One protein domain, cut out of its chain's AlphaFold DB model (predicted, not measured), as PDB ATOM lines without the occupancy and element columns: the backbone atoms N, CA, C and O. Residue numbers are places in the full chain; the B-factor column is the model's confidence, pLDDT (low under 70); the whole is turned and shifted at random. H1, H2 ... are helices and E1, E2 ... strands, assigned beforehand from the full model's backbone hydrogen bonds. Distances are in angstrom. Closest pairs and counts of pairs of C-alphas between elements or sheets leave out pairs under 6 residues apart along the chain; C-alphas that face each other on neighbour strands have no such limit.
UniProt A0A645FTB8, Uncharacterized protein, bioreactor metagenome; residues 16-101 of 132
ATOM      1  N   ALA A  16      30.098  42.258 -41.821       90.38
ATOM      2  CA  ALA A  16      28.818  42.618 -42.410       90.38
ATOM      3  C   ALA A  16      28.021  41.391 -42.880       90.38
ATOM      4  O   ALA A  16      26.798  41.389 -42.764       90.38
ATOM      5  N   ASP A  17      28.699  40.334 -43.342       92.50
ATOM      6  CA  ASP A  17      28.045  39.100 -43.792       92.50
ATOM      7  C   ASP A  17      27.347  38.370 -42.633       92.50
ATOM      8  O   ASP A  17      26.418  37.597 -42.850       92.50
ATOM      9  N   LEU A  18      27.792  38.601 -41.395       92.19
ATOM     10  CA  LEU A  18      27.322  37.910 -40.197       92.19
ATOM     11  C   LEU A  18      26.114  38.582 -39.528       92.19
ATOM     12  O   LEU A  18      25.509  37.976 -38.643       92.19
ATOM     13  N   LEU A  19      25.748  39.803 -39.940       90.44
ATOM     14  CA  LEU A  19      24.716  40.623 -39.286       90.44
ATOM     15  C   LEU A  19      23.330  39.960 -39.256       90.44
ATOM     16  O   LEU A  19      22.569  40.151 -38.306       90.44
ATOM     17  N   ASP A  20      23.009  39.159 -40.271       92.25
ATOM     18  CA  ASP A  20      21.702  38.509 -40.387       92.25
ATOM     19  C   ASP A  20      21.587  37.195 -39.600       92.25
ATOM     20  O   ASP A  20      20.471  36.712 -39.367       92.25
ATOM     21  N   TYR A  21      22.713  36.645 -39.143       95.25
ATOM     22  CA  TYR A  21      22.815  35.320 -38.535       95.25
ATOM     23  C   TYR A  21      22.963  35.392 -37.013       95.25
ATOM     24  O   TYR A  21      23.404  36.396 -36.455       95.25
ATOM     25  N   ALA A  22      22.590  34.313 -36.325       95.44
ATOM     26  CA  ALA A  22      22.715  34.244 -34.873       95.44
ATOM     27  C   ALA A  22      24.139  33.847 -34.452       95.44
ATOM     28  O   ALA A  22      24.659  32.820 -34.895       95.44
ATOM     29  N   GLU A  23      24.754  34.621 -33.559       95.06
ATOM     30  CA  GLU A  23      26.037  34.270 -32.952       95.06
ATOM     31  C   GLU A  23      25.822  33.381 -31.722       95.06
ATOM     32  O   GLU A  23      25.081  33.738 -30.809       95.06
ATOM     33  N   ILE A  24      26.484  32.225 -31.672       95.75
ATOM     34  CA  ILE A  24      26.496  31.342 -30.504       95.75
ATOM     35  C   ILE A  24      27.785  31.585 -29.722       95.75
ATOM     36  O   ILE A  24      28.866  31.168 -30.149       95.75
ATOM     37  N   LEU A  25      27.665  32.210 -28.553       91.31
ATOM     38  CA  LEU A  25      28.793  32.654 -27.729       91.31
ATOM     39  C   LEU A  25      28.748  32.077 -26.311       91.31
ATOM     40  O   LEU A  25      27.709  31.607 -25.841       91.31
ATOM     41  N   TYR A  26      29.894  32.107 -25.633       89.62
ATOM     42  CA  TYR A  26      29.999  31.663 -24.247       89.62
ATOM     43  C   TYR A  26      29.594  32.773 -23.273       89.62
ATOM     44  O   TYR A  26      30.100  33.892 -23.350       89.62
ATOM     45  N   GLY A  27      28.679  32.463 -22.353       83.06
ATOM     46  CA  GLY A  27      28.115  33.435 -21.407       83.06
ATOM     47  C   GLY A  27      28.994  33.775 -20.210       83.06
ATOM     48  O   GLY A  27      28.597  34.579 -19.372       83.06
ATOM     49  N   ASP A  28      30.152  33.139 -20.095       78.94
ATOM     50  CA  ASP A  28      31.097  33.264 -18.987       78.94
ATOM     51  C   ASP A  28      32.363  34.048 -19.368       78.94
ATOM     52  O   ASP A  28      33.316  34.097 -18.589       78.94
ATOM     53  N   ALA A  29      32.356  34.729 -20.520       66.06
ATOM     54  CA  ALA A  29      33.444  35.571 -21.016       66.06
ATOM     55  C   ALA A  29      33.624  36.882 -20.214       66.06
ATOM     56  O   ALA A  29      33.807  37.965 -20.769       66.06
ATOM     57  N   THR A  30      33.566  36.808 -18.885       65.88
ATOM     58  CA  THR A  30      33.915  37.926 -18.007       65.88
ATOM     59  C   THR A  30      35.429  38.095 -17.982       65.88
ATOM     60  O   THR A  30      36.170  37.156 -17.702       65.88
ATOM     61  N   ILE A  31      35.900  39.306 -18.281       69.88
ATOM     62  CA  ILE A  31      37.309  39.685 -18.151       69.88
ATOM     63  C   ILE A  31      37.444  40.416 -16.808       69.88
ATOM     64  O   ILE A  31      37.032  41.575 -16.719       69.88
ATOM     65  N   PRO A  32      38.005  39.788 -15.753       69.12
ATOM     66  CA  PRO A  32      37.962  40.350 -14.397       69.12
ATOM     67  C   PRO A  32      38.663  41.707 -14.256       69.12
ATOM     68  O   PRO A  32      38.332  42.485 -13.368       69.12
ATOM     69  N   SER A  33      39.637  41.994 -15.121       74.75
ATOM     70  CA  SER A  33      40.436  43.223 -15.109       74.75
ATOM     71  C   SER A  33      39.970  44.279 -16.115       74.75
ATOM     72  O   SER A  33      40.683  45.261 -16.324       74.75
ATOM     73  N   LEU A  34      38.833  44.076 -16.789       77.69
ATOM     74  CA  LEU A  34      38.362  45.020 -17.796       77.69
ATOM     75  C   LEU A  34      37.737  46.253 -17.121       77.69
ATOM     76  O   LEU A  34      36.873  46.098 -16.253       77.69
ATOM     77  N   PRO A  35      38.133  47.479 -17.505       83.56
ATOM     78  CA  PRO A  35      37.480  48.696 -17.040       83.56
ATOM     79  C   PRO A  35      35.958  48.653 -17.250       83.56
ATOM     80  O   PRO A  35      35.480  48.225 -18.300       83.56
ATOM     81  N   ILE A  36      35.188  49.132 -16.267       80.62
ATOM     82  CA  ILE A  36      33.712  49.056 -16.273       80.62
ATOM     83  C   ILE A  36      33.099  49.709 -17.521       80.62
ATOM     84  O   ILE A  36      32.108  49.214 -18.050       80.62
ATOM     85  N   ASN A  37      33.672  50.814 -18.001       81.94
ATOM     86  CA  ASN A  37      33.222  51.482 -19.222       81.94
ATOM     87  C   ASN A  37      33.380  50.583 -20.457       81.94
ATOM     88  O   ASN A  37      32.422  50.422 -21.203       81.94
ATOM     89  N   GLN A  38      34.531  49.926 -20.610       80.62
ATOM     90  CA  GLN A  38      34.768  48.980 -21.705       80.62
ATOM     91  C   GLN A  38      33.861  47.749 -21.588       80.62
ATOM     92  O   GLN A  38      33.300  47.294 -22.579       80.62
ATOM     93  N   ALA A  39      33.645  47.238 -20.371       79.00
ATOM     94  CA  ALA A  39      32.719  46.130 -20.143       79.00
ATOM     95  C   ALA A  39      31.277  46.483 -20.554       79.00
ATOM     96  O   ALA A  39      30.581  45.658 -21.141       79.00
ATOM     97  N   ARG A  40      30.835  47.721 -20.286       78.06
ATOM     98  CA  ARG A  40      29.517  48.217 -20.710       78.06
ATOM     99  C   ARG A  40      29.401  48.358 -22.225       78.06
ATOM    100  O   ARG A  40      28.377  47.967 -22.769       78.06
ATOM    101  N   GLU A  41      30.431  48.875 -22.891       80.31
ATOM    102  CA  GLU A  41      30.459  48.980 -24.358       80.31
ATOM    103  C   GLU A  41      30.334  47.600 -25.020       80.31
ATOM    104  O   GLU A  41      29.535  47.429 -25.938       80.31
ATOM    105  N   ILE A  42      31.050  46.593 -24.504       77.00
ATOM    106  CA  ILE A  42      30.959  45.208 -24.991       77.00
ATOM    107  C   ILE A  42      29.559  44.630 -24.760       77.00
ATOM    108  O   ILE A  42      28.989  44.034 -25.672       77.00
ATOM    109  N   ALA A  43      28.988  44.815 -23.566       74.94
ATOM    110  CA  ALA A  43      27.645  44.324 -23.255       74.94
ATOM    111  C   ALA A  43      26.585  44.950 -24.177       74.94
ATOM    112  O   ALA A  43      25.745  44.244 -24.726       74.94
ATOM    113  N   GLN A  44      26.674  46.260 -24.416       78.12
ATOM    114  CA  GLN A  44      25.746  46.970 -25.290       78.12
ATOM    115  C   GLN A  44      25.896  46.551 -26.760       78.12
ATOM    116  O   GLN A  44      24.900  46.411 -27.464       78.12
ATOM    117  N   ALA A  45      27.122  46.296 -27.224       74.19
ATOM    118  CA  ALA A  45      27.367  45.751 -28.558       74.19
ATOM    119  C   ALA A  45      26.858  44.305 -28.719       74.19
ATOM    120  O   ALA A  45      26.503  43.903 -29.825       74.19
ATOM    121  N   ALA A  46      26.813  43.518 -27.640       70.00
ATOM    122  CA  ALA A  46      26.223  42.184 -27.657       70.00
ATOM    123  C   ALA A  46      24.685  42.235 -27.704       70.00
ATOM    124  O   ALA A  46      24.081  41.463 -28.442       70.00
ATOM    125  N   GLU A  47      24.050  43.173 -26.990       73.12
ATOM    126  CA  GLU A  47      22.585  43.353 -26.992       73.12
ATOM    127  C   GLU A  47      22.012  43.733 -28.366       73.12
ATOM    128  O   GLU A  47      20.853  43.437 -28.656       73.12
ATOM    129  N   THR A  48      22.802  44.373 -29.232       73.06
ATOM    130  CA  THR A  48      22.363  44.721 -30.593       73.06
ATOM    131  C   THR A  48      22.437  43.550 -31.574       73.06
ATOM    132  O   THR A  48      21.870  43.637 -32.666       73.06
ATOM    133  N   LYS A  49      23.100  42.445 -31.207       80.25
ATOM    134  CA  LYS A  49      23.248  41.248 -32.041       80.25
ATOM    135  C   LYS A  49      22.222  40.180 -31.661       80.25
ATOM    136  O   LYS A  49      21.791  40.053 -30.518       80.25
ATOM    137  N   LYS A  50      21.850  39.341 -32.630       89.81
ATOM    138  CA  LYS A  50      21.088  38.113 -32.364       89.81
ATOM    139  C   LYS A  50      22.044  37.087 -31.759       89.81
ATOM    140  O   LYS A  50      22.808  36.467 -32.492       89.81
ATOM    141  N   THR A  51      22.018  36.908 -30.443       91.88
ATOM    142  CA  THR A  51      22.949  36.001 -29.755       91.88
ATOM    143  C   THR A  51      22.234  34.834 -29.082       91.88
ATOM    144  O   THR A  51      21.167  35.005 -28.495       91.88
ATOM    145  N   ILE A  52      22.856  33.656 -29.103       94.00
ATOM    146  CA  ILE A  52      22.492  32.504 -28.276       94.00
ATOM    147  C   ILE A  52      23.653  32.237 -27.323       94.00
ATOM    148  O   ILE A  52      24.766  31.930 -27.750       94.00
ATOM    149  N   THR A  53      23.389  32.326 -26.026       92.81
ATOM    150  CA  THR A  53      24.415  32.135 -25.002       92.81
ATOM    151  C   THR A  53      24.424  30.697 -24.507       92.81
ATOM    152  O   THR A  53      23.386  30.151 -24.130       92.81
ATOM    153  N   VAL A  54      25.605  30.084 -24.472       94.75
ATOM    154  CA  VAL A  54      25.829  28.742 -23.921       94.75
ATOM    155  C   VAL A  54      26.985  28.751 -22.926       94.75
ATOM    156  O   VAL A  54      27.771  29.690 -22.881       94.75
ATOM    157  N   TYR A  55      27.101  27.693 -22.128       92.25
ATOM    158  CA  TYR A  55      28.158  27.555 -21.112       92.25
ATOM    159  C   TYR A  55      28.998  26.288 -21.300       92.25
ATOM    160  O   TYR A  55      29.950  26.042 -20.568       92.25
ATOM    161  N   GLU A  56      28.666  25.475 -22.306       92.12
ATOM    162  CA  GLU A  56      29.335  24.209 -22.572       92.12
ATOM    163  C   GLU A  56      29.672  24.087 -24.053       92.12
ATOM    164  O   GLU A  56      28.848  24.362 -24.931       92.12
ATOM    165  N   ARG A  57      30.884  23.603 -24.338       91.81
ATOM    166  CA  ARG A  57      31.356  23.407 -25.714       91.81
ATOM    167  C   ARG A  57      30.483  22.436 -26.501       91.81
ATOM    168  O   ARG A  57      30.252  22.655 -27.686       91.81
ATOM    169  N   ALA A  58      29.993  21.379 -25.853       93.94
ATOM    170  CA  ALA A  58      29.102  20.412 -26.488       93.94
ATOM    171  C   ALA A  58      27.818  21.092 -26.989       93.94
ATOM    172  O   ALA A  58      27.454  20.915 -28.147       93.94
ATOM    173  N   SER A  59      27.208  21.948 -26.167       95.75
ATOM    174  CA  SER A  59      26.017  22.723 -26.528       95.75
ATOM    175  C   SER A  59      26.271  23.666 -27.707       95.75
ATOM    176  O   SER A  59      25.455  23.716 -28.625       95.75
ATOM    177  N   GLN A  60      27.421  24.354 -27.747       96.31
ATOM    178  CA  GLN A  60      27.797  25.192 -28.896       96.31
ATOM    179  C   GLN A  60      27.899  24.372 -30.193       96.31
ATOM    180  O   GLN A  60      27.311  24.749 -31.206       96.31
ATOM    181  N   LEU A  61      28.632  23.253 -30.168       96.56
ATOM    182  CA  LEU A  61      28.819  22.378 -31.333       96.56
ATOM    183  C   LEU A  61      27.496  21.793 -31.824       96.56
ATOM    184  O   LEU A  61      27.227  21.772 -33.024       96.56
ATOM    185  N   GLU A  62      26.660  21.364 -30.888       96.94
ATOM    186  CA  GLU A  62      25.377  20.754 -31.178       96.94
ATOM    187  C   GLU A  62      24.402  21.755 -31.809       96.94
ATOM    188  O   GLU A  62      23.770  21.453 -32.822       96.94
ATOM    189  N   LEU A  63      24.318  22.973 -31.271       97.56
ATOM    190  CA  LEU A  63      23.502  24.037 -31.854       97.56
ATOM    191  C   LEU A  63      24.010  24.440 -33.242       97.56
ATOM    192  O   LEU A  63      23.213  24.522 -34.173       97.56
ATOM    193  N   LEU A  64      25.326  24.611 -33.414       97.69
ATOM    194  CA  LEU A  64      25.927  24.912 -34.720       97.69
ATOM    195  C   LEU A  64      25.651  23.825 -35.764       97.69
ATOM    196  O   LEU A  64      25.602  24.136 -36.952       97.69
ATOM    197  N   SER A  65      25.500  22.564 -35.346       97.25
ATOM    198  CA  SER A  65      25.222  21.452 -36.264       97.25
ATOM    199  C   SER A  65      23.783  21.453 -36.789       97.25
ATOM    200  O   SER A  65      23.529  20.948 -37.878       97.25
ATOM    201  N   ARG A  66      22.847  22.044 -36.032       96.62
ATOM    202  CA  ARG A  66      21.408  22.059 -36.343       96.62
ATOM    203  C   ARG A  66      20.909  23.386 -36.897       96.62
ATOM    204  O   ARG A  66      19.933  23.408 -37.638       96.62
ATOM    205  N   LEU A  67      21.542  24.488 -36.509       97.00
ATOM    206  CA  LEU A  67      21.148  25.832 -36.902       97.00
ATOM    207  C   LEU A  67      21.999  26.286 -38.088       97.00
ATOM    208  O   LEU A  67      23.118  26.773 -37.937       97.00
ATOM    209  N   GLU A  68      21.446  26.137 -39.290       96.62
ATOM    210  CA  GLU A  68      22.107  26.545 -40.537       96.62
ATOM    211  C   GLU A  68      22.231  28.069 -40.675       96.62
ATOM    212  O   GLU A  68      23.015  28.541 -41.486       96.62
ATOM    213  N   SER A  69      21.514  28.841 -39.858       95.75
ATOM    214  CA  SER A  69      21.580  30.306 -39.785       95.75
ATOM    215  C   SER A  69      22.361  30.821 -38.566       95.75
ATOM    216  O   SER A  69      22.131  31.945 -38.113       95.75
ATOM    217  N   ALA A  70      23.256  29.997 -38.008       97.44
ATOM    218  CA  ALA A  70      24.077  30.356 -36.858       97.44
ATOM    219  C   ALA A  70      25.583  30.158 -37.092       97.44
ATOM    220  O   ALA A  70      26.042  29.272 -37.825       97.44
ATOM    221  N   TYR A  71      26.371  30.960 -36.384       96.81
ATOM    222  CA  TYR A  71      27.829  30.913 -36.391       96.81
ATOM    223  C   TYR A  71      28.392  31.084 -34.980       96.81
ATOM    224  O   TYR A  71      27.669  31.360 -34.032       96.81
ATOM    225  N   ALA A  72      29.697  30.880 -34.835       95.00
ATOM    226  CA  ALA A  72      30.423  31.194 -33.614       95.00
ATOM    227  C   ALA A  72      31.803  31.730 -33.990       95.00
ATOM    228  O   ALA A  72      32.464  31.156 -34.865       95.00
ATOM    229  N   LEU A  73      32.234  32.800 -33.325       91.25
ATOM    230  CA  LEU A  73      33.600  33.309 -33.387       91.25
ATOM    231  C   LEU A  73      34.391  32.679 -32.238       91.25
ATOM    232  O   LEU A  73      34.242  33.031 -31.073       91.25
ATOM    233  N   THR A  74      35.178  31.660 -32.559       88.81
ATOM    234  CA  THR A  74      35.877  30.828 -31.574       88.81
ATOM    235  C   THR A  74      37.208  30.344 -32.143       88.81
ATOM    236  O   THR A  74      37.443  30.401 -33.352       88.81
ATOM    237  N   SER A  75      38.104  29.907 -31.257       87.75
ATOM    238  CA  SER A  75      39.396  29.324 -31.602       87.75
ATOM    239  C   SER A  75      39.247  28.177 -32.613       87.75
ATOM    240  O   SER A  75      38.288  27.399 -32.513       87.75
ATOM    241  N   PRO A  76      40.215  28.012 -33.532       90.31
ATOM    242  CA  PRO A  76      40.233  26.896 -34.464       90.31
ATOM    243  C   PRO A  76      40.061  25.529 -33.791       90.31
ATOM    244  O   PRO A  76      40.490  25.319 -32.652       90.31
ATOM    245  N   MET A  77      39.433  24.589 -34.497       90.25
ATOM    246  CA  MET A  77      39.148  23.247 -33.981       90.25
ATOM    247  C   MET A  77      39.755  22.149 -34.860       90.25
ATOM    248  O   MET A  77      39.853  22.329 -36.073       90.25
ATOM    249  N   PRO A  78      40.131  20.993 -34.279       91.75
ATOM    250  CA  PRO A  78      40.564  19.837 -35.055       91.75
ATOM    251  C   PRO A  78      39.535  19.431 -36.121       91.75
ATOM    252  O   PRO A  78      38.326  19.414 -35.869       91.75
ATOM    253  N   GLN A  79      40.020  19.077 -37.312       91.56
ATOM    254  CA  GLN A  79      39.161  18.780 -38.461       91.56
ATOM    255  C   GLN A  79      38.275  17.543 -38.249       91.56
ATOM    256  O   GLN A  79      37.161  17.483 -38.767       91.56
ATOM    257  N   ASP A  80      38.732  16.566 -37.469       93.56
ATOM    258  CA  ASP A  80      37.949  15.391 -37.084       93.56
ATOM    259  C   ASP A  80      36.748  15.773 -36.203       93.56
ATOM    260  O   ASP A  80      35.649  15.255 -36.403       93.56
ATOM    261  N   VAL A  81      36.917  16.732 -35.286       93.75
ATOM    262  CA  VAL A  81      35.813  17.274 -34.477       93.75
ATOM    263  C   VAL A  81      34.811  18.000 -35.371       93.75
ATOM    264  O   VAL A  81      33.619  17.710 -35.304       93.75
ATOM    265  N   LEU A  82      35.280  18.893 -36.247       95.00
ATOM    266  CA  LEU A  82      34.412  19.608 -37.188       95.00
ATOM    267  C   LEU A  82      33.633  18.635 -38.084       95.00
ATOM    268  O   LEU A  82      32.417  18.761 -38.234       95.00
ATOM    269  N   GLY A  83      34.313  17.616 -38.614       96.25
ATOM    270  CA  GLY A  83      33.718  16.579 -39.450       96.25
ATOM    271  C   GLY A  83      32.602  15.808 -38.745       96.25
ATOM    272  O   GLY A  83      31.539  15.620 -39.337       96.25
ATOM    273  N   ARG A  84      32.803  15.426 -37.475       96.31
ATOM    274  CA  ARG A  84      31.809  14.698 -36.664       96.31
ATOM    275  C   ARG A  84      30.502  15.464 -36.464       96.31
ATOM    276  O   ARG A  84      29.451  14.838 -36.430       96.31
ATOM    277  N   PHE A  85      30.569  16.788 -36.346       97.19
ATOM    278  CA  PHE A  85      29.394  17.650 -36.163       97.19
ATOM    279  C   PHE A  85      28.886  18.266 -37.476       97.19
ATOM    280  O   PHE A  85      27.988  19.103 -37.459       97.19
ATOM    281  N   GLY A  86      29.464  17.900 -38.626       97.31
ATOM    282  CA  GLY A  86      29.080  18.479 -39.914       97.31
ATOM    283  C   GLY A  86      29.392  19.974 -40.033       97.31
ATOM    284  O   GLY A  86      28.735  20.676 -40.796       97.31
ATOM    285  N   LEU A  87      30.392  20.471 -39.306       97.44
ATOM    286  CA  LEU A  87      30.743  21.887 -39.247       97.44
ATOM    287  C   LEU A  87      31.869  22.240 -40.219       97.44
ATOM    288  O   LEU A  87      32.680  21.400 -40.607       97.44
ATOM    289  N   VAL A  88      31.933  23.522 -40.566       95.44
ATOM    290  CA  VAL A  88      33.048  24.136 -41.288       95.44
ATOM    291  C   VAL A  88      33.615  25.308 -40.491       95.44
ATOM    292  O   VAL A  88      32.887  26.052 -39.819       95.44
ATOM    293  N   GLN A  89      34.932  25.468 -40.597       93.44
ATOM    294  CA  GLN A  89      35.677  26.621 -40.107       93.44
ATOM    295  C   GLN A  89      36.020  27.519 -41.293       93.44
ATOM    296  O   GLN A  89      36.511  27.041 -42.314       93.44
ATOM    297  N   LYS A  90      35.744  28.817 -41.163       92.31
ATOM    298  CA  LYS A  90      35.986  29.820 -42.203       92.31
ATOM    299  C   LYS A  90      36.924  30.883 -41.659       92.31
ATOM    300  O   LYS A  90      36.825  31.241 -40.488       92.31
ATOM    301  N   ARG A  91      37.815  31.386 -42.513       89.50
ATOM    302  CA  ARG A  91      38.590  32.582 -42.195       89.50
ATOM    303  C   ARG A  91      37.622  33.757 -42.058       89.50
ATOM    304  O   ARG A  91      36.781  33.952 -42.937       89.50
ATOM    305  N   CYS A  92      37.749  34.511 -40.974       86.81
ATOM    306  CA  CYS A  92      37.054  35.776 -40.793       86.81
ATOM    307  C   CYS A  92      38.075  36.911 -40.743       86.81
ATOM    308  O   CYS A  92      39.027  36.866 -39.962       86.81
ATOM    309  N   ASP A  93      37.887  37.912 -41.596       82.81
ATOM    310  CA  ASP A  93      38.715  39.114 -41.591       82.81
ATOM    311  C   ASP A  93      37.908  40.214 -40.897       82.81
ATOM    312  O   ASP A  93      36.984  40.793 -41.461       82.81
ATOM    313  N   MET A  94      38.224  40.440 -39.624       83.81
ATOM    314  CA  MET A  94      37.507  41.360 -38.743       83.81
ATOM    315  C   MET A  94      38.518  42.342 -38.132       83.81
ATOM    316  O   MET A  94      39.625  41.921 -37.765       83.81
ATOM    317  N   PRO A  95      38.184  43.635 -37.997       81.06
ATOM    318  CA  PRO A  95      39.083  44.600 -37.374       81.06
ATOM    319  C   PRO A  95      39.385  44.202 -35.921       81.06
ATOM    320  O   PRO A  95      38.506  43.767 -35.185       81.06
ATOM    321  N   ASN A  96      40.646  44.355 -35.502       78.44
ATOM    322  CA  ASN A  96      41.119  44.064 -34.139       78.44
ATOM    323  C   ASN A  96      40.914  42.610 -33.651       78.44
ATOM    324  O   ASN A  96      40.962  42.346 -32.453       78.44
ATOM    325  N   ASN A  97      40.758  41.646 -34.560       79.00
ATOM    326  CA  ASN A  97      40.472  40.242 -34.241       79.00
ATOM    327  C   ASN A  97      41.744  39.392 -34.055       79.00
ATOM    328  O   ASN A  97      41.914  38.345 -34.676       79.00
ATOM    329  N   THR A  98      42.687  39.884 -33.244       81.69
ATOM    330  CA  THR A  98      43.954  39.187 -32.962       81.69
ATOM    331  C   THR A  98      43.924  38.557 -31.577       81.69
ATOM    332  O   THR A  98      43.764  39.250 -30.576       81.69
ATOM    333  N   PHE A  99      44.165  37.249 -31.518       84.94
ATOM    334  CA  PHE A  99      44.260  36.491 -30.273       84.94
ATOM    335  C   PHE A  99      45.649  35.874 -30.135       84.94
ATOM    336  O   PHE A  99      46.306  35.549 -31.125       84.94
ATOM    337  N   ARG A 100      46.104  35.707 -28.892       86.12
ATOM    338  CA  ARG A 100      47.379  35.060 -28.582       86.12
ATOM    339  C   ARG A 100      47.204  34.108 -27.410       86.12
ATOM    340  O   ARG A 100      46.760  34.520 -26.341       86.12
ATOM    341  N   ASP A 101      47.679  32.885 -27.593       87.69
ATOM    342  CA  ASP A 101      47.856  31.942 -26.497       87.69
ATOM    343  C   ASP A 101      49.057  32.359 -25.643       87.69
ATOM    344  O   ASP A 101      50.152  32.626 -26.154       87.69
TER     345      ASP A 101
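What this domain is: This is residues 16 to 101 of the 132 residues of an uncharacterized protein of bioreactor metagenome (UniProt A0A645FTB8). A very small sheet of two parallel strands, E1 beside E2, lies near the middle, with H2 packed over it through residues 57 to 64. H1 reaches out on the other side of this sheet from H2 as an arm, where residues 32 to 38 and 40 to 45 stick out; H3 sits beyond H2 toward the opposite end, and the short strand E3 lies apart from E1, E2 and the helices. The printed part has 86 residues, with three named helices and three named strands in the order E1, H1, E2, H2, H3, E3; the class is mixed, helices and strands, with under half of the residues in named elements. The whole is only just compact, close to loose, with a radius of gyration of the C-alphas of 13.9 A and spans of 40 by 30 by 26 A.

How they stand to each other: Start at E1, residues 22 to 26, and look to its parallel neighbour E2, residues 51 to 54, at 32 degrees between their directions. C-alphas 24 and 52 face each other at 4.7 A, and N 52 and O 23, at 2.8 A, are within hydrogen-bond range. Between them in the chain comes H1, residues 36 to 47; E1, H1 and E2 form a strand-helix-strand unit, two parallel neighbour strands with a helix between, and its crossover is right-handed. Next find H2, residues 57 to 66: its closest C-alphas to E1 are those of Gln 60 and Ile 24, 6.5 A apart. Residues 70 to 71 form a short parallel pairing with residues 22 to 23 of E1. H3, residues 79 to 84, is near H2, with 5 pairs of C-alphas within 10 A. E3, residues 91 to 93, pairs with no named strand and is apart from E1 and H2, for instance. In H1, H2 and H3 every O i to N i+4 pair is within hydrogen-bond range.

Where its parts are: Find C-alpha 22 at (22.715, 34.244, -34.873), where E1 begins; it runs 13.1 A to C-alpha 26. H1 starts at C-alpha 36, at (33.712, 49.056, -16.273), and covers 16.5 A. E2 then spans 9.7 A, H2 14.6 A and H3 8.6 A. E3 covers 6.6 A and ends at C-alpha 93, at (38.715, 39.114, -41.591).

The domain as a whole: The two C-alphas farthest apart are those of Asn 37 and Arg 84, 40.7 A. The printed part has no cut. Look at residues 67 to 78 for the long link, from H2 to H3. Mean pLDDT of the printed part is 87.9, and residues 29 to 32 are under 70.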